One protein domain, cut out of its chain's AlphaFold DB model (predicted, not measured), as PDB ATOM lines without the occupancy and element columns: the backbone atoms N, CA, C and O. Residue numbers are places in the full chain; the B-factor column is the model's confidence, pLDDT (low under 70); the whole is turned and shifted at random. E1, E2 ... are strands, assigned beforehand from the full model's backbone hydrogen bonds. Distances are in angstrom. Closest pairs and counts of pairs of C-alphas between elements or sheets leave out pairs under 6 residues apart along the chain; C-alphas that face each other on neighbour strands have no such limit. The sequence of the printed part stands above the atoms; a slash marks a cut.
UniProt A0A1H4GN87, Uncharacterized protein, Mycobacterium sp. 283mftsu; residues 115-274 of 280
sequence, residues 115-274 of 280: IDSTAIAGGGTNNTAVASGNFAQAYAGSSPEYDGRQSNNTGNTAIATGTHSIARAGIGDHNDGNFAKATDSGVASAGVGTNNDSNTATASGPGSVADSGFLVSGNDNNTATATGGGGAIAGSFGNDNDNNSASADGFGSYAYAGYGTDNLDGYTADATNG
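AT A GLANCE: This is residues 115 to 274 of the 280 residues of an uncharacterized protein of Mycobacterium sp. 283mftsu (UniProt A0A1H4GN87). The chain is wound in stacked turns, a flattened solenoid in which each turn lays one strand in each of two sheets that stand face to face as a thin sandwich. The odd-numbered strands, E1 to E13, make one sheet with the chain running one way, and the even-numbered strands, E2 to E14, make the other with the chain running back; the longest link, residues 141 to 156, makes a wide loop between E3 and E4. The printed part has 160 residues with 14 named strands, E1 to E14 in order along the chain, and no named helix. The sheet orders are E1 E3 E5 E7 E9 E11 E13 and E2 E4 E6 E8 E10 E12 E14, both parallel throughout, and the class is all strand. The whole is compact, with a radius of gyration of the C-alphas of 13.9 A and spans of 35 by 34 by 22 A.

HOW THE PARTS SIT: The first sheet holds E1, residues 118 to 121, E3, 137 to 140, E5, 166 to 173, E7, 187 to 194, E9, 209 to 217, E11, 231 to 236, and E13, 254 to 259. The second holds E2, residues 128 to 132, E4, 157 to 161, E6, 179 to 183, E8, 200 to 204, E10, 223 to 227, E12, 245 to 249, and E14, 268 to 272. They form a sandwich, two sheets face to face, 7.2 A centre to centre where they face each other, with best planes 7 degrees apart and strands at 14 degrees to each other. The chain changes sheet at each link; the closest C-alphas of E1 and E2 are those of Ala 121 and Ala 129, 5.3 A apart, and those of E13 and E14 are Ala 255 and Ala 271, 5.2 A apart. E1 and E3 are parallel neighbours at 2 degrees, with N 120 and O 138 within hydrogen-bond range at 2.8 A. E3 and E5 are parallel at 27 degrees, with N 169 and O 139 at 2.8 A. E5 and E7 are parallel at 1 degrees, with N 168 and O 188 at 2.8 A. E9 bends by 51 degrees at residue 212; it is parallel to E7, with N 189 and O 210 at 2.9 A, and to E11, with N 211 and O 232 at 2.9 A. In the second sheet, E2 and E4 have N 130 and O 158 at 2.8 A, and E12 and E14 have N 247 and O 269 at 2.8 A. E1 and E4 are near each other, while E1 and E14 are apart. Residues 124 to 125 pair in parallel with residues 153 to 154, outside the named strands.

IN THESE COORDINATES: E1 begins at C-alpha 118, (291.002, 239.176, 293.400). The longer strands, from first to last C-alpha, are E5 at 20.1 A, E7 at 20.4 A and E9 at 20.5 A. E9, with 9 residues the longest, begins at C-alpha 209, (294.573, 257.520, 297.990). E2 spans 13.2 A and E14 spans 13.5 A. E14 ends at C-alpha 272, (302.166, 266.850, 305.388).

THE WHOLE: The two C-alphas farthest apart are those of Ile 115 and Asn 263, at 42.7 A. The first sheet is twisted, with C-alphas up to 4.3 A off its best plane; in the second they lie up to 1.3 A off. The link E3 to E4, 16 residues, is long. The links E1 to E2, E11 to E12 and E13 to E14 are short but not tight, and the others are tight. The printed part has no cut. The mean pLDDT of the printed part is 97.1, and no printed residue is under 70.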
ATOM      1  N   ILE A 115     291.664 235.338 301.539       97.69
ATOM      2  CA  ILE A 115     290.205 235.157 301.478       97.69
ATOM      3  C   ILE A 115     289.584 236.216 300.568       97.69
ATOM      4  O   ILE A 115     289.830 237.408 300.757       97.69
ATOM      5  N   ASP A 116     288.794 235.779 299.587       98.06
ATOM      6  CA  ASP A 116     288.081 236.647 298.641       98.06
ATOM      7  C   ASP A 116     288.992 237.686 297.950       98.06
ATOM      8  O   ASP A 116     288.559 238.761 297.533       98.06
ATOM      9  N   SER A 117     290.291 237.385 297.838       98.62
ATOM     10  CA  SER A 117     291.247 238.225 297.114       98.62
ATOM     11  C   SER A 117     291.074 238.058 295.605       98.62
ATOM     12  O   SER A 117     290.834 236.952 295.118       98.62
ATOM     13  N   THR A 118     291.206 239.150 294.854       98.88
ATOM     14  CA  THR A 118     291.002 239.176 293.400       98.88
ATOM     15  C   THR A 118     292.205 239.783 292.690       98.88
ATOM     16  O   THR A 118     292.574 240.924 292.949       98.88
ATOM     17  N   ALA A 119     292.797 239.041 291.758       98.88
ATOM     18  CA  ALA A 119     293.865 239.521 290.889       98.88
ATOM     19  C   ALA A 119     293.498 239.302 289.418       98.88
ATOM     20  O   ALA A 119     293.216 238.175 289.012       98.88
ATOM     21  N   ILE A 120     293.539 240.357 288.604       98.88
ATOM     22  CA  ILE A 120     293.274 240.281 287.163       98.88
ATOM     23  C   ILE A 120     294.409 240.954 286.399       98.88
ATOM     24  O   ILE A 120     294.662 242.142 286.573       98.88
ATOM     25  N   ALA A 121     295.061 240.192 285.525       98.75
ATOM     26  CA  ALA A 121     296.059 240.673 284.581       98.75
ATOM     27  C   ALA A 121     295.583 240.392 283.151       98.75
ATOM     28  O   ALA A 121     295.332 239.239 282.787       98.75
ATOM     29  N   GLY A 122     295.439 241.419 282.319       97.69
ATOM     30  CA  GLY A 122     294.962 241.220 280.953       97.69
ATOM     31  C   GLY A 122     295.017 242.464 280.086       97.69
ATOM     32  O   GLY A 122     295.798 243.365 280.346       97.69
ATOM     33  N   GLY A 123     294.219 242.491 279.017       92.88
ATOM     34  CA  GLY A 123     294.143 243.640 278.103       92.88
ATOM     35  C   GLY A 123     295.383 243.862 277.227       92.88
ATOM     36  O   GLY A 123     295.438 244.827 276.482       92.88
ATOM     37  N   GLY A 124     296.368 242.963 277.253       95.94
ATOM     38  CA  GLY A 124     297.579 243.070 276.441       95.94
ATOM     39  C   GLY A 124     298.634 242.060 276.877       95.94
ATOM     40  O   GLY A 124     298.299 240.884 277.040       95.94
ATOM     41  N   THR A 125     299.894 242.471 277.029       98.06
ATOM     42  CA  THR A 125     301.010 241.542 277.293       98.06
ATOM     43  C   THR A 125     301.828 241.900 278.531       98.06
ATOM     44  O   THR A 125     301.944 243.060 278.896       98.06
ATOM     45  N   ASN A 126     302.443 240.906 279.174       98.69
ATOM     46  CA  ASN A 126     303.357 241.094 280.310       98.69
ATOM     47  C   ASN A 126     302.756 241.843 281.524       98.69
ATOM     48  O   ASN A 126     303.501 242.419 282.314       98.69
ATOM     49  N   ASN A 127     301.432 241.857 281.695       98.75
ATOM     50  CA  ASN A 127     300.805 242.499 282.850       98.75
ATOM     51  C   ASN A 127     300.875 241.589 284.079       98.75
ATOM     52  O   ASN A 127     300.718 240.373 283.971       98.75
ATOM     53  N   THR A 128     301.070 242.171 285.259       98.88
ATOM     54  CA  THR A 128     301.204 241.446 286.525       98.88
ATOM     55  C   THR A 128     300.250 242.000 287.576       98.88
ATOM     56  O   THR A 128     300.344 243.162 287.953       98.88
ATOM     57  N   ALA A 129     299.360 241.162 288.104       98.94
ATOM     58  CA  ALA A 129     298.464 241.503 289.205       98.94
ATOM     59  C   ALA A 129     298.713 240.583 290.405       98.94
ATOM     60  O   ALA A 129     298.690 239.357 290.276       98.94
ATOM     61  N   VAL A 130     298.930 241.167 291.584       98.94
ATOM     62  CA  VAL A 130     299.142 240.440 292.841       98.94
ATOM     63  C   VAL A 130     298.210 240.989 293.913       98.94
ATOM     64  O   VAL A 130     298.355 242.135 294.325       98.94
ATOM     65  N   ALA A 131     297.293 240.156 294.397       98.81
ATOM     66  CA  ALA A 131     296.402 240.448 295.512       98.81
ATOM     67  C   ALA A 131     296.709 239.509 296.690       98.81
ATOM     68  O   ALA A 131     296.493 238.299 296.609       98.81
ATOM     69  N   SER A 132     297.229 240.062 297.785       97.88
ATOM     70  CA  SER A 132     297.525 239.321 299.016       97.88
ATOM     71  C   SER A 132     296.990 240.066 300.232       97.88
ATOM     72  O   SER A 132     297.668 240.871 300.865       97.88
ATOM     73  N   GLY A 133     295.731 239.809 300.537       97.00
ATOM     74  CA  GLY A 133     295.042 240.251 301.734       97.00
ATOM     75  C   GLY A 133     293.561 239.937 301.596       97.00
ATOM     76  O   GLY A 133     293.059 239.785 300.480       97.00
ATOM     77  N   ASN A 134     292.851 239.821 302.717       97.44
ATOM     78  CA  ASN A 134     291.415 239.556 302.665       97.44
ATOM     79  C   ASN A 134     290.708 240.678 301.892       97.44
ATOM     80  O   ASN A 134     290.885 241.851 302.230       97.44
ATOM     81  N   PHE A 135     289.929 240.331 300.868       98.12
ATOM     82  CA  PHE A 135     289.256 241.296 299.985       98.12
ATOM     83  C   PHE A 135     290.201 242.254 299.228       98.12
ATOM     84  O   PHE A 135     289.767 243.311 298.768       98.12
ATOM     85  N   ALA A 136     291.494 241.932 299.112       98.62
ATOM     86  CA  ALA A 136     292.432 242.719 298.313       98.62
ATOM     87  C   ALA A 136     292.123 242.579 296.815       98.62
ATOM     88  O   ALA A 136     291.798 241.487 296.345       98.62
ATOM     89  N   GLN A 137     292.269 243.666 296.057       98.81
ATOM     90  CA  GLN A 137     291.950 243.723 294.631       98.81
ATOM     91  C   GLN A 137     293.103 244.328 293.830       98.81
ATOM     92  O   GLN A 137     293.492 245.471 294.060       98.81
ATOM     93  N   ALA A 138     293.631 243.579 292.868       98.88
ATOM     94  CA  ALA A 138     294.688 244.032 291.969       98.88
ATOM     95  C   ALA A 138     294.257 243.875 290.506       98.88
ATOM     96  O   ALA A 138     293.934 242.772 290.064       98.88
ATOM     97  N   TYR A 139     294.303 244.968 289.747       98.88
ATOM     98  CA  TYR A 139     293.922 245.017 288.336       98.88
ATOM     99  C   TYR A 139     295.071 245.594 287.507       98.88
ATOM    100  O   TYR A 139     295.418 246.760 287.678       98.88
ATOM    101  N   ALA A 140     295.656 244.797 286.614       98.81
ATOM    102  CA  ALA A 140     296.749 245.204 285.733       98.81
ATOM    103  C   ALA A 140     296.350 245.020 284.263       98.81
ATOM    104  O   ALA A 140     296.054 243.906 283.822       98.81
ATOM    105  N   GLY A 141     296.308 246.107 283.496       98.25
ATOM    106  CA  GLY A 141     295.959 246.092 282.073       98.25
ATOM    107  C   GLY A 141     294.466 245.882 281.766       98.25
ATOM    108  O   GLY A 141     294.011 246.172 280.664       98.25
ATOM    109  N   SER A 142     293.662 245.372 282.703       97.12
ATOM    110  CA  SER A 142     292.213 245.208 282.537       97.12
ATOM    111  C   SER A 142     291.509 245.148 283.892       97.12
ATOM    112  O   SER A 142     292.009 244.563 284.850       97.12
ATOM    113  N   SER A 143     290.324 245.750 283.949       95.44
ATOM    114  CA  SER A 143     289.405 245.738 285.087       95.44
ATOM    115  C   SER A 143     287.970 245.532 284.591       95.44
ATOM    116  O   SER A 143     287.568 246.211 283.644       95.44
ATOM    117  N   PRO A 144     287.178 244.648 285.225       93.38
ATOM    118  CA  PRO A 144     285.780 244.417 284.864       93.38
ATOM    119  C   PRO A 144     284.877 245.632 285.120       93.38
ATOM    120  O   PRO A 144     283.759 245.668 284.621       93.38
ATOM    121  N   GLU A 145     285.342 246.612 285.893       91.19
ATOM    122  CA  GLU A 145     284.574 247.812 286.238       91.19
ATOM    123  C   GLU A 145     284.686 248.931 285.193       91.19
ATOM    124  O   GLU A 145     283.980 249.932 285.283       91.19
ATOM    125  N   TYR A 146     285.592 248.798 284.223       90.94
ATOM    126  CA  TYR A 146     285.835 249.826 283.218       90.94
ATOM    127  C   TYR A 146     285.165 249.443 281.893       90.94
ATOM    128  O   TYR A 146     285.529 248.444 281.278       90.94
ATOM    129  N   ASP A 147     284.202 250.260 281.461       88.12
ATOM    130  CA  ASP A 147     283.354 250.046 280.270       88.12
ATOM    131  C   ASP A 147     284.048 250.418 278.940       88.12
ATOM    132  O   ASP A 147     283.518 250.220 277.849       88.12
ATOM    133  N   GLY A 148     285.259 250.978 278.998       88.88
ATOM    134  CA  GLY A 148     286.019 251.342 277.805       88.88
ATOM    135  C   GLY A 148     286.767 250.167 277.171       88.88
ATOM    136  O   GLY A 148     286.871 249.068 277.718       88.88
ATOM    137  N   ARG A 149     287.347 250.418 275.993       91.38
ATOM    138  CA  ARG A 149     288.254 249.467 275.340       91.38
ATOM    139  C   ARG A 149     289.449 249.187 276.257       91.38
ATOM    140  O   ARG A 149     290.042 250.115 276.791       91.38
ATOM    141  N   GLN A 150     289.787 247.905 276.415       93.75
ATOM    142  CA  GLN A 150     290.900 247.445 277.250       93.75
ATOM    143  C   GLN A 150     291.891 246.608 276.446       93.75
ATOM    144  O   GLN A 150     291.911 245.381 276.576       93.75
ATOM    145  N   SER A 151     292.635 247.239 275.536       94.44
ATOM    146  CA  SER A 151     293.559 246.528 274.652       94.44
ATOM    147  C   SER A 151     294.940 247.165 274.594       94.44
ATOM    148  O   SER A 151     295.117 248.326 274.934       94.44
ATOM    149  N   ASN A 152     295.916 246.380 274.138       96.06
ATOM    150  CA  ASN A 152     297.297 246.802 273.940       96.06
ATOM    151  C   ASN A 152     297.988 247.385 275.186       96.06
ATOM    152  O   ASN A 152     298.949 248.119 275.033       96.06
ATOM    153  N   ASN A 153     297.555 247.019 276.395       97.50
ATOM    154  CA  ASN A 153     298.226 247.437 277.629       97.50
ATOM    155  C   ASN A 153     299.391 246.497 277.949       97.50
ATOM    156  O   ASN A 153     299.182 245.280 278.067       97.50
ATOM    157  N   THR A 154     300.602 247.024 278.107       98.31
ATOM    158  CA  THR A 154     301.820 246.216 278.223       98.31
ATOM    159  C   THR A 154     302.622 246.509 279.483       98.31
ATOM    160  O   THR A 154     302.939 247.644 279.802       98.31
ATOM    161  N   GLY A 155     303.042 245.461 280.194       98.50
ATOM    162  CA  GLY A 155     304.019 245.607 281.280       98.50
ATOM    163  C   GLY A 155     303.495 246.316 282.533       98.50
ATOM    164  O   GLY A 155     304.295 246.778 283.343       98.50
ATOM    165  N   ASN A 156     302.176 246.402 282.720       98.81
ATOM    166  CA  ASN A 156     301.594 247.048 283.893       98.81
ATOM    167  C   ASN A 156     301.648 246.130 285.114       98.81
ATOM    168  O   ASN A 156     301.448 244.920 285.006       98.81
ATOM    169  N   THR A 157     301.866 246.705 286.293       98.94
ATOM    170  CA  THR A 157     301.989 245.971 287.554       98.94
ATOM    171  C   THR A 157     301.071 246.553 288.624       98.94
ATOM    172  O   THR A 157     301.245 247.694 289.039       98.94
ATOM    173  N   ALA A 158     300.128 245.752 289.121       98.94
ATOM    174  CA  ALA A 158     299.257 246.097 290.242       98.94
ATOM    175  C   ALA A 158     299.520 245.169 291.434       98.94
ATOM    176  O   ALA A 158     299.440 243.947 291.311       98.94
ATOM    177  N   ILE A 159     299.818 245.741 292.599       98.94
ATOM    178  CA  ILE A 159     300.102 245.006 293.837       98.94
ATOM    179  C   ILE A 159     299.200 245.546 294.948       98.94
ATOM    180  O   ILE A 159     299.412 246.652 295.437       98.94
ATOM    181  N   ALA A 160     298.221 244.757 295.378       98.81
ATOM    182  CA  ALA A 160     297.368 245.058 296.521       98.81
ATOM    183  C   ALA A 160     297.682 244.092 297.665       98.81
ATOM    184  O   ALA A 160     297.499 242.882 297.523       98.81
ATOM    185  N   THR A 161     298.161 244.603 298.799       98.44
ATOM    186  CA  THR A 161     298.471 243.775 299.971       98.44
ATOM    187  C   THR A 161     297.811 244.287 301.240       98.44
ATOM    188  O   THR A 161     297.841 245.478 301.503       98.44
ATOM    189  N   GLY A 162     297.303 243.405 302.088       96.50
ATOM    190  CA  GLY A 162     296.520 243.802 303.256       96.50
ATOM    191  C   GLY A 162     295.024 243.877 302.951       96.50
ATOM    192  O   GLY A 162     294.580 243.742 301.810       96.50
ATOM    193  N   THR A 163     294.224 243.985 304.006       96.81
ATOM    194  CA  THR A 163     292.766 243.875 303.904       96.81
ATOM    195  C   THR A 163     292.185 245.057 303.124       96.81
ATOM    196  O   THR A 163     292.571 246.191 303.378       96.81
ATOM    197  N   HIS A 164     291.261 244.802 302.192       97.50
ATOM    198  CA  HIS A 164     290.569 245.819 301.377       97.50
ATOM    199  C   HIS A 164     291.468 246.765 300.555       97.50
ATOM    200  O   HIS A 164     291.011 247.820 300.121       97.50
ATOM    201  N   SER A 165     292.736 246.426 300.321       98.56
ATOM    202  CA  SER A 165     293.600 247.235 299.456       98.56
ATOM    203  C   SER A 165     293.200 247.114 297.988       98.56
ATOM    204  O   SER A 165     292.859 246.022 297.530       98.56
ATOM    205  N   ILE A 166     293.282 248.217 297.240       98.75
ATOM    206  CA  ILE A 166     292.911 248.265 295.819       98.75
ATOM    207  C   ILE A 166     294.053 248.874 295.006       98.75
ATOM    208  O   ILE A 166     294.398 250.034 295.207       98.75
ATOM    209  N   ALA A 167     294.608 248.118 294.060       98.88
ATOM    210  CA  ALA A 167     295.630 248.588 293.123       98.88
ATOM    211  C   ALA A 167     295.145 248.452 291.671       98.88
ATOM    212  O   ALA A 167     294.692 247.379 291.265       98.88
ATOM    213  N   ARG A 168     295.263 249.521 290.878       98.81
ATOM    214  CA  ARG A 168     294.872 249.578 289.458       98.81
ATOM    215  C   ARG A 168     296.024 250.131 288.628       98.81
ATOM    216  O   ARG A 168     296.408 251.272 288.836       98.81
ATOM    217  N   ALA A 169     296.554 249.353 287.692       98.69
ATOM    218  CA  ALA A 169     297.652 249.769 286.823       98.69
ATOM    219  C   ALA A 169     297.297 249.558 285.346       98.69
ATOM    220  O   ALA A 169     296.932 248.445 284.962       98.69
ATOM    221  N   GLY A 170     297.425 250.592 284.518       98.12
ATOM    222  CA  GLY A 170     297.265 250.495 283.064       98.12
ATOM    223  C   GLY A 170     295.851 250.121 282.616       98.12
ATOM    224  O   GLY A 170     295.684 249.247 281.769       98.12
ATOM    225  N   ILE A 171     294.812 250.688 283.233       97.75
ATOM    226  CA  ILE A 171     293.420 250.351 282.899       97.75
ATOM    227  C   ILE A 171     292.919 251.243 281.762       97.75
ATOM    228  O   ILE A 171     292.753 252.440 281.953       97.75
ATOM    229  N   GLY A 172     292.577 250.647 280.622       96.19
ATOM    230  CA  GLY A 172     292.054 251.353 279.447       96.19
ATOM    231  C   GLY A 172     292.780 250.902 278.185       96.19
ATOM    232  O   GLY A 172     293.020 249.708 278.078       96.19
ATOM    233  N   ASP A 173     293.118 251.769 277.233       96.44
ATOM    234  CA  ASP A 173     293.722 251.358 275.950       96.44
ATOM    235  C   ASP A 173     295.158 251.879 275.788       96.44
ATOM    236  O   ASP A 173     295.409 253.050 276.036       96.44
ATOM    237  N   HIS A 174     296.084 251.033 275.324       97.19
ATOM    238  CA  HIS A 174     297.489 251.401 275.082       97.19
ATOM    239  C   HIS A 174     298.193 252.051 276.289       97.19
ATOM    240  O   HIS A 174     298.892 253.037 276.124       97.19
ATOM    241  N   ASN A 175     297.982 251.541 277.501       97.75
ATOM    242  CA  ASN A 175     298.705 252.006 278.687       97.75
ATOM    243  C   ASN A 175     299.839 251.035 279.013       97.75
ATOM    244  O   ASN A 175     299.584 249.849 279.269       97.75
ATOM    245  N   ASP A 176     301.065 251.537 279.072       98.38
ATOM    246  CA  ASP A 176     302.277 250.739 279.185       98.38
ATOM    247  C   ASP A 176     303.112 251.097 280.423       98.38
ATOM    248  O   ASP A 176     303.278 252.250 280.808       98.38
ATOM    249  N   GLY A 177     303.684 250.082 281.073       98.50
ATOM    250  CA  GLY A 177     304.689 250.266 282.126       98.50
ATOM    251  C   GLY A 177     304.192 250.900 283.431       98.50
ATOM    252  O   GLY A 177     305.013 251.339 284.235       98.50
ATOM    253  N   ASN A 178     302.882 250.942 283.682       98.81
ATOM    254  CA  ASN A 178     302.340 251.560 284.892       98.81
ATOM    255  C   ASN A 178     302.509 250.669 286.126       98.81
ATOM    256  O   ASN A 178     302.375 249.444 286.060       98.81
ATOM    257  N   PHE A 179     302.727 251.287 287.284       98.88
ATOM    258  CA  PHE A 179     302.923 250.609 288.559       98.88
ATOM    259  C   PHE A 179     301.982 251.161 289.635       98.88
ATOM    260  O   PHE A 179     302.087 252.317 290.033       98.88
ATOM    261  N   ALA A 180     301.096 250.319 290.165       98.88
ATOM    262  CA  ALA A 180     300.225 250.663 291.286       98.88
ATOM    263  C   ALA A 180     300.464 249.727 292.470       98.88
ATOM    264  O   ALA A 180     300.380 248.502 292.339       98.88
ATOM    265  N   LYS A 181     300.712 250.296 293.651       98.94
ATOM    266  CA  LYS A 181     300.888 249.551 294.897       98.94
ATOM    267  C   LYS A 181     299.989 250.100 295.996       98.94
ATOM    268  O   LYS A 181     300.148 251.235 296.424       98.94
ATOM    269  N   ALA A 182     299.106 249.261 296.514       98.81
ATOM    270  CA  ALA A 182     298.209 249.595 297.607       98.81
ATOM    271  C   ALA A 182     298.439 248.672 298.801       98.81
ATOM    272  O   ALA A 182     298.522 247.453 298.641       98.81
ATOM    273  N   THR A 183     298.534 249.252 299.995       98.50
ATOM    274  CA  THR A 183     298.731 248.507 301.242       98.50
ATOM    275  C   THR A 183     297.765 248.946 302.337       98.50
ATOM    276  O   THR A 183     297.414 250.123 302.395       98.50
ATOM    277  N   ASP A 184     297.323 248.012 303.184       95.69
ATOM    278  CA  ASP A 184     296.533 248.263 304.402       95.69
ATOM    279  C   ASP A 184     295.309 249.175 304.185       95.69
ATOM    280  O   ASP A 184     295.225 250.268 304.742       95.69
ATOM    281  N   SER A 185     294.352 248.738 303.358       97.19
ATOM    282  CA  SER A 185     293.169 249.515 302.934       97.19
ATOM    283  C   SER A 185     293.455 250.776 302.098       97.19
ATOM    284  O   SER A 185     292.543 251.571 301.870       97.19
ATOM    285  N   GLY A 186     294.690 250.980 301.629       98.50
ATOM    286  CA  GLY A 186     295.010 252.033 300.662       98.50
ATOM    287  C   GLY A 186     294.418 251.771 299.270       98.50
ATOM    288  O   GLY A 186     294.113 250.627 298.912       98.50
ATOM    289  N   VAL A 187     294.305 252.834 298.470       98.75
ATOM    290  CA  VAL A 187     293.842 252.795 297.074       98.75
ATOM    291  C   VAL A 187     294.873 253.470 296.173       98.75
ATOM    292  O   VAL A 187     295.192 254.637 296.375       98.75
ATOM    293  N   ALA A 188     295.397 252.742 295.188       98.81
ATOM    294  CA  ALA A 188     296.384 253.253 294.239       98.81
ATOM    295  C   ALA A 188     295.937 253.026 292.789       98.81
ATOM    296  O   ALA A 188     295.647 251.884 292.413       98.81
ATOM    297  N   SER A 189     295.952 254.078 291.969       98.69
ATOM    298  CA  SER A 189     295.645 254.018 290.534       98.69
ATOM    299  C   SER A 189     296.762 254.659 289.710       98.69
ATOM    300  O   SER A 189     297.071 255.831 289.895       98.69
ATOM    301  N   ALA A 190     297.354 253.910 288.782       98.69
ATOM    302  CA  ALA A 190     298.404 254.383 287.882       98.69
ATOM    303  C   ALA A 190     298.033 254.111 286.420       98.69
ATOM    304  O   ALA A 190     297.784 252.957 286.064       98.69
ATOM    305  N   GLY A 191     298.005 255.145 285.580       97.69
ATOM    306  CA  GLY A 191     297.744 255.025 284.143       97.69
ATOM    307  C   GLY A 191     296.353 254.469 283.847       97.69
ATOM    308  O   GLY A 191     296.197 253.309 283.463       97.69
ATOM    309  N   VAL A 192     295.315 255.271 284.078       97.12
ATOM    310  CA  VAL A 192     293.927 254.897 283.759       97.12
ATOM    311  C   VAL A 192     293.435 255.778 282.621       97.12
ATOM    312  O   VAL A 192     293.422 256.988 282.774       97.12
ATOM    313  N   GLY A 193     292.990 255.204 281.507       95.44
ATOM    314  CA  GLY A 193     292.578 255.954 280.319       95.44
ATOM    315  C   GLY A 193     293.257 255.441 279.054       95.44
ATOM    316  O   GLY A 193     293.269 254.232 278.823       95.44
ATOM    317  N   THR A 194     293.773 256.340 278.221       96.31
ATOM    318  CA  THR A 194     294.374 255.970 276.933       96.31
ATOM    319  C   THR A 194     295.771 256.552 276.789       96.31
ATOM    320  O   THR A 194     295.905 257.761 276.927       96.31
ATOM    321  N   ASN A 195     296.774 255.751 276.420       97.50
ATOM    322  CA  ASN A 195     298.165 256.218 276.288       97.50
ATOM    323  C   ASN A 195     298.660 256.943 277.555       97.50
ATOM    324  O   ASN A 195     299.151 258.059 277.456       97.50
ATOM    325  N   ASN A 196     298.410 256.387 278.741       97.44
ATOM    326  CA  ASN A 196     298.985 256.900 279.983       97.44
ATOM    327  C   ASN A 196     300.050 255.909 280.447       97.44
ATOM    328  O   ASN A 196     299.721 254.833 280.964       97.44
ATOM    329  N   ASP A 197     301.312 256.274 280.279       98.50
ATOM    330  CA  ASP A 197     302.445 255.367 280.368       98.50
ATOM    331  C   ASP A 197     303.365 255.692 281.548       98.50
ATOM    332  O   ASP A 197     303.536 256.830 281.984       98.50
ATOM    333  N   SER A 198     304.026 254.659 282.069       98.62
ATOM    334  CA  SER A 198     305.088 254.777 283.080       98.62
ATOM    335  C   SER A 198     304.685 255.523 284.362       98.62
ATOM    336  O   SER A 198     305.538 256.044 285.083       98.62
ATOM    337  N   ASN A 199     303.392 255.555 284.690       98.75
ATOM    338  CA  ASN A 199     302.899 256.193 285.903       98.75
ATOM    339  C   ASN A 199     303.119 255.306 287.128       98.75
ATOM    340  O   ASN A 199     303.018 254.079 287.058       98.75
ATOM    341  N   THR A 200     303.355 255.931 288.279       98.88
ATOM    342  CA  THR A 200     303.571 255.240 289.551       98.88
ATOM    343  C   THR A 200     302.636 255.766 290.634       98.88
ATOM    344  O   THR A 200     302.696 256.932 291.001       98.88
ATOM    345  N   ALA A 201     301.815 254.897 291.218       98.88
ATOM    346  CA  ALA A 201     300.955 255.227 292.351       98.88
ATOM    347  C   ALA A 201     301.228 254.298 293.539       98.88
ATOM    348  O   ALA A 201     301.189 253.074 293.406       98.88
ATOM    349  N   THR A 202     301.484 254.865 294.718       98.88
ATOM    350  CA  THR A 202     301.668 254.106 295.962       98.88
ATOM    351  C   THR A 202     300.780 254.650 297.073       98.88
ATOM    352  O   THR A 202     300.939 255.793 297.482       98.88
ATOM    353  N   ALA A 203     299.890 253.817 297.614       98.81
ATOM    354  CA  ALA A 203     299.027 254.166 298.739       98.81
ATOM    355  C   ALA A 203     299.228 253.206 299.916       98.81
ATOM    356  O   ALA A 203     299.204 251.982 299.752       98.81
ATOM    357  N   SER A 204     299.411 253.743 301.122       98.38
ATOM    358  CA  SER A 204     299.602 252.936 302.330       98.38
ATOM    359  C   SER A 204     298.773 253.424 303.504       98.38
ATOM    360  O   SER A 204     298.877 254.577 303.927       98.38
ATOM    361  N   GLY A 205     297.975 252.520 304.055       96.62
ATOM    362  CA  GLY A 205     297.166 252.757 305.238       96.62
ATOM    363  C   GLY A 205     295.730 253.191 304.931       96.62
ATOM    364  O   GLY A 205     295.411 253.597 303.807       96.62
ATOM    365  N   PRO A 206     294.846 253.121 305.942       96.94
ATOM    366  CA  PRO A 206     293.435 253.434 305.773       96.94
ATOM    367  C   PRO A 206     293.209 254.877 305.323       96.94
ATOM    368  O   PRO A 206     293.725 255.814 305.931       96.94
ATOM    369  N   GLY A 207     292.395 255.047 304.281       95.62
ATOM    370  CA  GLY A 207     292.052 256.358 303.725       95.62
ATOM    371  C   GLY A 207     293.116 256.959 302.808       95.62
ATOM    372  O   GLY A 207     292.876 258.030 302.261       95.62
ATOM    373  N   SER A 208     294.260 256.294 302.621       98.50
ATOM    374  CA  SER A 208     295.287 256.758 301.692       98.50
ATOM    375  C   SER A 208     294.858 256.524 300.244       98.50
ATOM    376  O   SER A 208     294.517 255.394 299.880       98.50
ATOM    377  N   VAL A 209     294.921 257.569 299.419       98.62
ATOM    378  CA  VAL A 209     294.573 257.520 297.990       98.62
ATOM    379  C   VAL A 209     295.701 258.125 297.163       98.62
ATOM    380  O   VAL A 209     296.076 259.272 297.388       98.62
ATOM    381  N   ALA A 210     296.242 257.361 296.217       98.75
ATOM    382  CA  ALA A 210     297.265 257.824 295.284       98.75
ATOM    383  C   ALA A 210     296.805 257.602 293.840       98.75
ATOM    384  O   ALA A 210     296.624 256.454 293.434       98.75
ATOM    385  N   ASP A 211     296.680 258.676 293.067       98.56
ATOM    386  CA  ASP A 211     296.291 258.633 291.656       98.56
ATOM    387  C   ASP A 211     297.368 259.298 290.789       98.56
ATOM    388  O   ASP A 211     297.789 260.425 291.045       98.56
ATOM    389  N   SER A 212     297.841 258.588 289.766       98.31
ATOM    390  CA  SER A 212     298.915 259.032 288.876       98.31
ATOM    391  C   SER A 212     298.557 258.738 287.425       98.31
ATOM    392  O   SER A 212     298.290 257.580 287.098       98.31
ATOM    393  N   GLY A 213     298.566 259.740 286.544       96.25
ATOM    394  CA  GLY A 213     298.141 259.540 285.151       96.25
ATOM    395  C   GLY A 213     296.692 259.049 285.065       96.25
ATOM    396  O   GLY A 213     296.396 258.064 284.381       96.25
ATOM    397  N   PHE A 214     295.807 259.628 285.883       90.44
ATOM    398  CA  PHE A 214     294.449 259.131 286.074       90.44
ATOM    399  C   PHE A 214     293.429 259.882 285.220       90.44
ATOM    400  O   PHE A 214     293.237 261.092 285.368       90.44
ATOM    401  N   LEU A 215     292.704 259.089 284.426       82.62
ATOM    402  CA  LEU A 215     291.679 259.483 283.464       82.62
ATOM    403  C   LEU A 215     292.228 260.377 282.345       82.62
ATOM    404  O   LEU A 215     293.190 261.114 282.511       82.62
ATOM    405  N   VAL A 216     291.562 260.336 281.189       89.31
ATOM    406  CA  VAL A 216     291.976 261.036 279.959       89.31
ATOM    407  C   VAL A 216     293.234 260.408 279.318       89.31
ATOM    408  O   VAL A 216     293.389 259.185 279.417       89.31
ATOM    409  N   SER A 217     294.042 261.164 278.564       95.25
ATOM    410  CA  SER A 217     295.085 260.613 277.694       95.25
ATOM    411  C   SER A 217     296.411 261.353 277.727       95.25
ATOM    412  O   SER A 217     296.419 262.568 277.896       95.25
ATOM    413  N   GLY A 218     297.496 260.617 277.474       96.19
ATOM    414  CA  GLY A 218     298.836 261.173 277.290       96.19
ATOM    415  C   GLY A 218     299.534 261.585 278.580       96.19
ATOM    416  O   GLY A 218     300.493 262.328 278.508       96.19
ATOM    417  N   ASN A 219     299.042 261.192 279.756       97.44
ATOM    418  CA  ASN A 219     299.651 261.593 281.022       97.44
ATOM    419  C   ASN A 219     300.720 260.580 281.431       97.44
ATOM    420  O   ASN A 219     300.389 259.512 281.963       97.44
ATOM    421  N   ASP A 220     301.988 260.936 281.246       98.38
ATOM    422  CA  ASP A 220     303.102 260.006 281.358       98.38
ATOM    423  C   ASP A 220     304.059 260.330 282.511       98.38
ATOM    424  O   ASP A 220     304.269 261.473 282.920       98.38
ATOM    425  N   ASN A 221     304.732 259.298 283.021       98.56
ATOM    426  CA  ASN A 221     305.828 259.431 283.994       98.56
ATOM    427  C   ASN A 221     305.448 260.161 285.297       98.56
ATOM    428  O   ASN A 221     306.314 260.706 285.990       98.56
ATOM    429  N   ASN A 222     304.168 260.176 285.664       98.56
ATOM    430  CA  ASN A 222     303.732 260.804 286.903       98.56
ATOM    431  C   ASN A 222     303.991 259.881 288.101       98.56
ATOM    432  O   ASN A 222     304.085 258.657 287.974       98.56
ATOM    433  N   THR A 223     304.127 260.466 289.288       98.81
ATOM    434  CA  THR A 223     304.331 259.730 290.539       98.81
ATOM    435  C   THR A 223     303.459 260.293 291.656       98.81
ATOM    436  O   THR A 223     303.648 261.430 292.073       98.81
ATOM    437  N   ALA A 224     302.564 259.477 292.211       98.75
ATOM    438  CA  ALA A 224     301.747 259.812 293.374       98.75
ATOM    439  C   ALA A 224     302.041 258.875 294.554       98.75
ATOM    440  O   ALA A 224     302.016 257.649 294.417       98.75
ATOM    441  N   THR A 225     302.297 259.436 295.735       98.81
ATOM    442  CA  THR A 225     302.514 258.679 296.978       98.81
ATOM    443  C   THR A 225     301.634 259.213 298.098       98.81
ATOM    444  O   THR A 225     301.743 260.375 298.471       98.81
ATOM    445  N   ALA A 226     300.794 258.358 298.676       98.62
ATOM    446  CA  ALA A 226     299.897 258.710 299.768       98.62
ATOM    447  C   ALA A 226     300.052 257.762 300.958       98.62
ATOM    448  O   ALA A 226     300.025 256.537 300.813       98.62
ATOM    449  N   THR A 227     300.184 258.321 302.156       98.31
ATOM    450  CA  THR A 227     300.338 257.552 303.394       98.31
ATOM    451  C   THR A 227     299.523 258.150 304.536       98.31
ATOM    452  O   THR A 227     299.163 259.327 304.514       98.31
ATOM    453  N   GLY A 228     299.181 257.329 305.533       95.12
ATOM    454  CA  GLY A 228     298.566 257.800 306.777       95.12
ATOM    455  C   GLY A 228     297.190 258.464 306.627       95.12
ATOM    456  O   GLY A 228     296.821 259.258 307.490       95.12
ATOM    457  N   GLY A 229     296.440 258.165 305.561       96.06
ATOM    458  CA  GLY A 229     295.153 258.801 305.265       96.06
ATOM    459  C   GLY A 229     295.249 260.069 304.407       96.06
ATOM    460  O   GLY A 229     294.309 260.865 304.412       96.06
ATOM    461  N   GLY A 230     296.380 260.291 303.731       98.19
ATOM    462  CA  GLY A 230     296.573 261.390 302.782       98.19
ATOM    463  C   GLY A 230     296.028 261.098 301.378       98.19
ATOM    464  O   GLY A 230     295.759 259.952 301.021       98.19
ATOM    465  N   GLY A 231     295.895 262.141 300.560       98.50
ATOM    466  CA  GLY A 231     295.536 262.058 299.143       98.50
ATOM    467  C   GLY A 231     296.612 262.681 298.254       98.50
ATOM    468  O   GLY A 231     296.908 263.862 298.401       98.50
ATOM    469  N   ALA A 232     297.182 261.919 297.326       98.69
ATOM    470  CA  ALA A 232     298.172 262.410 296.368       98.69
ATOM    471  C   ALA A 232     297.675 262.206 294.935       98.69
ATOM    472  O   ALA A 232     297.287 261.096 294.574       98.69
ATOM    473  N   ILE A 233     297.703 263.265 294.128       98.31
ATOM    474  CA  ILE A 233     297.280 263.236 292.727       98.31
ATOM    475  C   ILE A 233     298.356 263.882 291.852       98.31
ATOM    476  O   ILE A 233     298.690 265.051 292.053       98.31
ATOM    477  N   ALA A 234     298.874 263.130 290.882       98.38
ATOM    478  CA  ALA A 234     299.911 263.575 289.951       98.38
ATOM    479  C   ALA A 234     299.464 263.392 288.490       98.38
ATOM    480  O   ALA A 234     299.023 262.301 288.117       98.38
ATOM    481  N   GLY A 235     299.565 264.444 287.671       97.25
ATOM    482  CA  GLY A 235     299.304 264.403 286.223       97.25
ATOM    483  C   GLY A 235     297.952 263.785 285.879       97.25
ATOM    484  O   GLY A 235     297.888 262.750 285.229       97.25
ATOM    485  N   SER A 236     296.864 264.312 286.441       95.50
ATOM    486  CA  SER A 236     295.538 263.683 286.346       95.50
ATOM    487  C   SER A 236     294.454 264.694 285.990       95.50
ATOM    488  O   SER A 236     294.573 265.884 286.290       95.50
ATOM    489  N   PHE A 237     293.349 264.203 285.421       92.62
ATOM    490  CA  PHE A 237     292.185 265.017 285.034       92.62
ATOM    491  C   PHE A 237     292.488 266.113 283.992       92.62
ATOM    492  O   PHE A 237     291.876 267.178 284.007       92.62
ATOM    493  N   GLY A 238     293.395 265.816 283.064       93.75
ATOM    494  CA  GLY A 238     293.728 266.604 281.877       93.75
ATOM    495  C   GLY A 238     294.529 265.750 280.893       93.75
ATOM    496  O   GLY A 238     294.726 264.565 281.161       93.75
ATOM    497  N   ASN A 239     294.937 266.314 279.760       95.94
ATOM    498  CA  ASN A 239     295.763 265.641 278.755       95.94
ATOM    499  C   ASN A 239     297.227 266.051 278.849       95.94
ATOM    500  O   ASN A 239     297.513 267.207 279.161       95.94
ATOM    501  N   ASP A 240     298.116 265.141 278.454       96.88
ATOM    502  CA  ASP A 240     299.532 265.448 278.232       96.88
ATOM    503  C   ASP A 240     300.196 266.094 279.467       96.88
ATOM    504  O   ASP A 240     300.940 267.060 279.338       96.88
ATOM    505  N   ASN A 241     299.842 265.648 280.681       96.88
ATOM    506  CA  ASN A 241     300.446 266.131 281.925       96.88
ATOM    507  C   ASN A 241     301.533 265.167 282.377       96.88
ATOM    508  O   ASN A 241     301.233 264.121 282.966       96.88
ATOM    509  N   ASP A 242     302.786 265.549 282.168       98.06
ATOM    510  CA  ASP A 242     303.905 264.633 282.301       98.06
ATOM    511  C   ASP A 242     304.817 264.948 283.485       98.06
ATOM    512  O   ASP A 242     305.027 266.090 283.893       98.06
ATOM    513  N   ASN A 243     305.489 263.917 283.995       98.38
ATOM    514  CA  ASN A 243     306.584 264.059 284.962       98.38
ATOM    515  C   ASN A 243     306.193 264.781 286.269       98.38
ATOM    516  O   ASN A 243     307.045 265.392 286.922       98.38
ATOM    517  N   ASN A 244     304.923 264.730 286.672       98.38
ATOM    518  CA  ASN A 244     304.460 265.347 287.910       98.38
ATOM    519  C   ASN A 244     304.690 264.433 289.114       98.38
ATOM    520  O   ASN A 244     304.600 263.209 289.024       98.38
ATOM    521  N   SER A 245     304.934 265.030 290.278       98.62
ATOM    522  CA  SER A 245     305.168 264.314 291.528       98.62
ATOM    523  C   SER A 245     304.293 264.856 292.654       98.62
ATOM    524  O   SER A 245     304.359 266.033 292.989       98.62
ATOM    525  N   ALA A 246     303.475 264.001 293.263       98.69
ATOM    526  CA  ALA A 246     302.651 264.352 294.413       98.69
ATOM    527  C   ALA A 246     302.933 263.412 295.589       98.69
ATOM    528  O   ALA A 246     302.897 262.189 295.444       98.69
ATOM    529  N   SER A 247     303.167 263.979 296.768       98.69
ATOM    530  CA  SER A 247     303.385 263.241 298.010       98.69
ATOM    531  C   SER A 247     302.485 263.783 299.112       98.69
ATOM    532  O   SER A 247     302.508 264.974 299.412       98.69
ATOM    533  N   ALA A 248     301.692 262.915 299.734       98.56
ATOM    534  CA  ALA A 248     300.823 263.264 300.848       98.56
ATOM    535  C   ALA A 248     301.036 262.305 302.023       98.56
ATOM    536  O   ALA A 248     300.812 261.098 301.908       98.56
ATOM    537  N   ASP A 249     301.435 262.846 303.171       98.12
ATOM    538  CA  ASP A 249     301.613 262.085 304.410       98.12
ATOM    539  C   ASP A 249     300.720 262.620 305.532       98.12
ATOM    540  O   ASP A 249     300.742 263.804 305.891       98.12
ATOM    541  N   GLY A 250     299.932 261.715 306.099       95.75
ATOM    542  CA  GLY A 250     299.081 261.960 307.246       95.75
ATOM    543  C   GLY A 250     297.649 262.332 306.884       95.75
ATOM    544  O   GLY A 250     297.323 262.782 305.785       95.75
ATOM    545  N   PHE A 251     296.777 262.134 307.868       96.25
ATOM    546  CA  PHE A 251     295.345 262.308 307.711       96.25
ATOM    547  C   PHE A 251     295.000 263.748 307.319       96.25
ATOM    548  O   PHE A 251     295.375 264.699 308.008       96.25
ATOM    549  N   GLY A 252     294.251 263.889 306.223       94.25
ATOM    550  CA  GLY A 252     293.818 265.185 305.702       94.25
ATOM    551  C   GLY A 252     294.889 265.950 304.920       94.25
ATOM    552  O   GLY A 252     294.644 267.096 304.554       94.25
ATOM    553  N   SER A 253     296.061 265.355 304.673       98.06
ATOM    554  CA  SER A 253     297.058 265.930 303.769       98.06
ATOM    555  C   SER A 253     296.653 265.683 302.315       98.06
ATOM    556  O   SER A 253     296.361 264.543 301.956       98.06
ATOM    557  N   TYR A 254     296.670 266.717 301.474       98.25
ATOM    558  CA  TYR A 254     296.346 266.623 300.049       98.25
ATOM    559  C   TYR A 254     297.417 267.283 299.184       98.25
ATOM    560  O   TYR A 254     297.714 268.462 299.365       98.25
ATOM    561  N   ALA A 255     297.979 266.541 298.236       98.44
ATOM    562  CA  ALA A 255     298.966 267.038 297.288       98.44
ATOM    563  C   ALA A 255     298.463 266.868 295.853       98.44
ATOM    564  O   ALA A 255     298.122 265.757 295.448       98.44
ATOM    565  N   TYR A 256     298.441 267.961 295.093       98.12
ATOM    566  CA  TYR A 256     298.044 267.995 293.685       98.12
ATOM    567  C   TYR A 256     299.188 268.578 292.853       98.12
ATOM    568  O   TYR A 256     299.562 269.733 293.067       98.12
ATOM    569  N   ALA A 257     299.732 267.793 291.925       98.12
ATOM    570  CA  ALA A 257     300.776 268.207 290.988       98.12
ATOM    571  C   ALA A 257     300.314 267.952 289.547       98.12
ATOM    572  O   ALA A 257     299.969 266.816 289.223       98.12
ATOM    573  N   GLY A 258     300.279 268.984 288.698       96.00
ATOM    574  CA  GLY A 258     299.817 268.854 287.310       96.00
ATOM    575  C   GLY A 258     298.369 268.357 287.211       96.00
ATOM    576  O   GLY A 258     298.086 267.331 286.596       96.00
ATOM    577  N   TYR A 259     297.451 269.022 287.919       93.88
ATOM    578  CA  TYR A 259     296.059 268.584 288.077       93.88
ATOM    579  C   TYR A 259     295.067 269.477 287.321       93.88
ATOM    580  O   TYR A 259     295.060 270.697 287.489       93.88
ATOM    581  N   GLY A 260     294.130 268.847 286.605       91.56
ATOM    582  CA  GLY A 260     292.854 269.455 286.205       91.56
ATOM    583  C   GLY A 260     292.841 270.250 284.895       91.56
ATOM    584  O   GLY A 260     291.766 270.684 284.477       91.56
ATOM    585  N   THR A 261     293.988 270.451 284.244       92.50
ATOM    586  CA  THR A 261     294.086 271.016 282.885       92.50
ATOM    587  C   THR A 261     295.137 270.270 282.067       92.50
ATOM    588  O   THR A 261     295.713 269.313 282.567       92.50
ATOM    589  N   ASP A 262     295.362 270.680 280.818       96.19
ATOM    590  CA  ASP A 262     296.280 270.006 279.894       96.19
ATOM    591  C   ASP A 262     297.700 270.612 279.925       96.19
ATOM    592  O   ASP A 262     297.838 271.817 280.160       96.19
ATOM    593  N   ASN A 263     298.720 269.831 279.544       96.62
ATOM    594  CA  ASN A 263     300.124 270.254 279.365       96.62
ATOM    595  C   ASN A 263     300.781 270.837 280.629       96.62
ATOM    596  O   ASN A 263     301.500 271.844 280.577       96.62
ATOM    597  N   LEU A 264     300.479 270.251 281.782       95.94
ATOM    598  CA  LEU A 264     301.060 270.611 283.063       95.94
ATOM    599  C   LEU A 264     302.191 269.646 283.407       95.94
ATOM    600  O   LEU A 264     301.941 268.561 283.932       95.94
ATOM    601  N   ASP A 265     303.427 270.074 283.150       97.19
ATOM    602  CA  ASP A 265     304.592 269.199 283.267       97.19
ATOM    603  C   ASP A 265     305.525 269.569 284.417       97.19
ATOM    604  O   ASP A 265     305.856 270.737 284.643       97.19
ATOM    605  N   GLY A 266     306.069 268.545 285.075       97.50
ATOM    606  CA  GLY A 266     307.203 268.696 285.989       97.50
ATOM    607  C   GLY A 266     306.872 269.365 287.322       97.50
ATOM    608  O   GLY A 266     307.779 269.840 288.013       97.50
ATOM    609  N   TYR A 267     305.599 269.416 287.713       98.06
ATOM    610  CA  TYR A 267     305.205 269.977 288.999       98.06
ATOM    611  C   TYR A 267     305.461 269.003 290.139       98.06
ATOM    612  O   TYR A 267     305.391 267.786 289.998       98.06
ATOM    613  N   THR A 268     305.772 269.549 291.312       98.31
ATOM    614  CA  THR A 268     305.966 268.773 292.541       98.31
ATOM    615  C   THR A 268     305.102 269.351 293.645       98.31
ATOM    616  O   THR A 268     305.185 270.551 293.889       98.31
ATOM    617  N   ALA A 269     304.303 268.534 294.324       98.12
ATOM    618  CA  ALA A 269     303.496 268.934 295.472       98.12
ATOM    619  C   ALA A 269     303.742 267.991 296.653       98.12
ATOM    620  O   ALA A 269     303.538 266.787 296.539       98.12
ATOM    621  N   ASP A 270     304.120 268.552 297.802       98.31
ATOM    622  CA  ASP A 270     304.371 267.801 299.032       98.31
ATOM    623  C   ASP A 270     303.475 268.326 300.157       98.31
ATOM    624  O   ASP A 270     303.629 269.462 300.615       98.31
ATOM    625  N   ALA A 271     302.547 267.500 300.631       97.88
ATOM    626  CA  ALA A 271     301.635 267.821 301.718       97.88
ATOM    627  C   ALA A 271     301.898 266.931 302.934       97.88
ATOM    628  O   ALA A 271     301.953 265.706 302.847       97.88
ATOM    629  N   THR A 272     302.022 267.550 304.104       97.12
ATOM    630  CA  THR A 272     302.166 266.850 305.388       97.12
ATOM    631  C   THR A 272     301.276 267.512 306.430       97.12
ATOM    632  O   THR A 272     300.851 268.646 306.231       97.12
ATOM    633  N   ASN A 273     301.016 266.857 307.564       91.44
ATOM    634  CA  ASN A 273     300.358 267.486 308.721       91.44
ATOM    635  C   ASN A 273     298.998 268.157 308.401       91.44
ATOM    636  O   ASN A 273     298.704 269.242 308.912       91.44
ATOM    637  N   GLY A 274     298.184 267.543 307.537       92.06
ATOM    638  CA  GLY A 274     296.849 268.040 307.189       92.06
ATOM    639  C   GLY A 274     296.840 269.243 306.241       92.06
ATOM    640  O   GLY A 274     295.834 269.947 306.158       92.06
TER     641      GLY A 274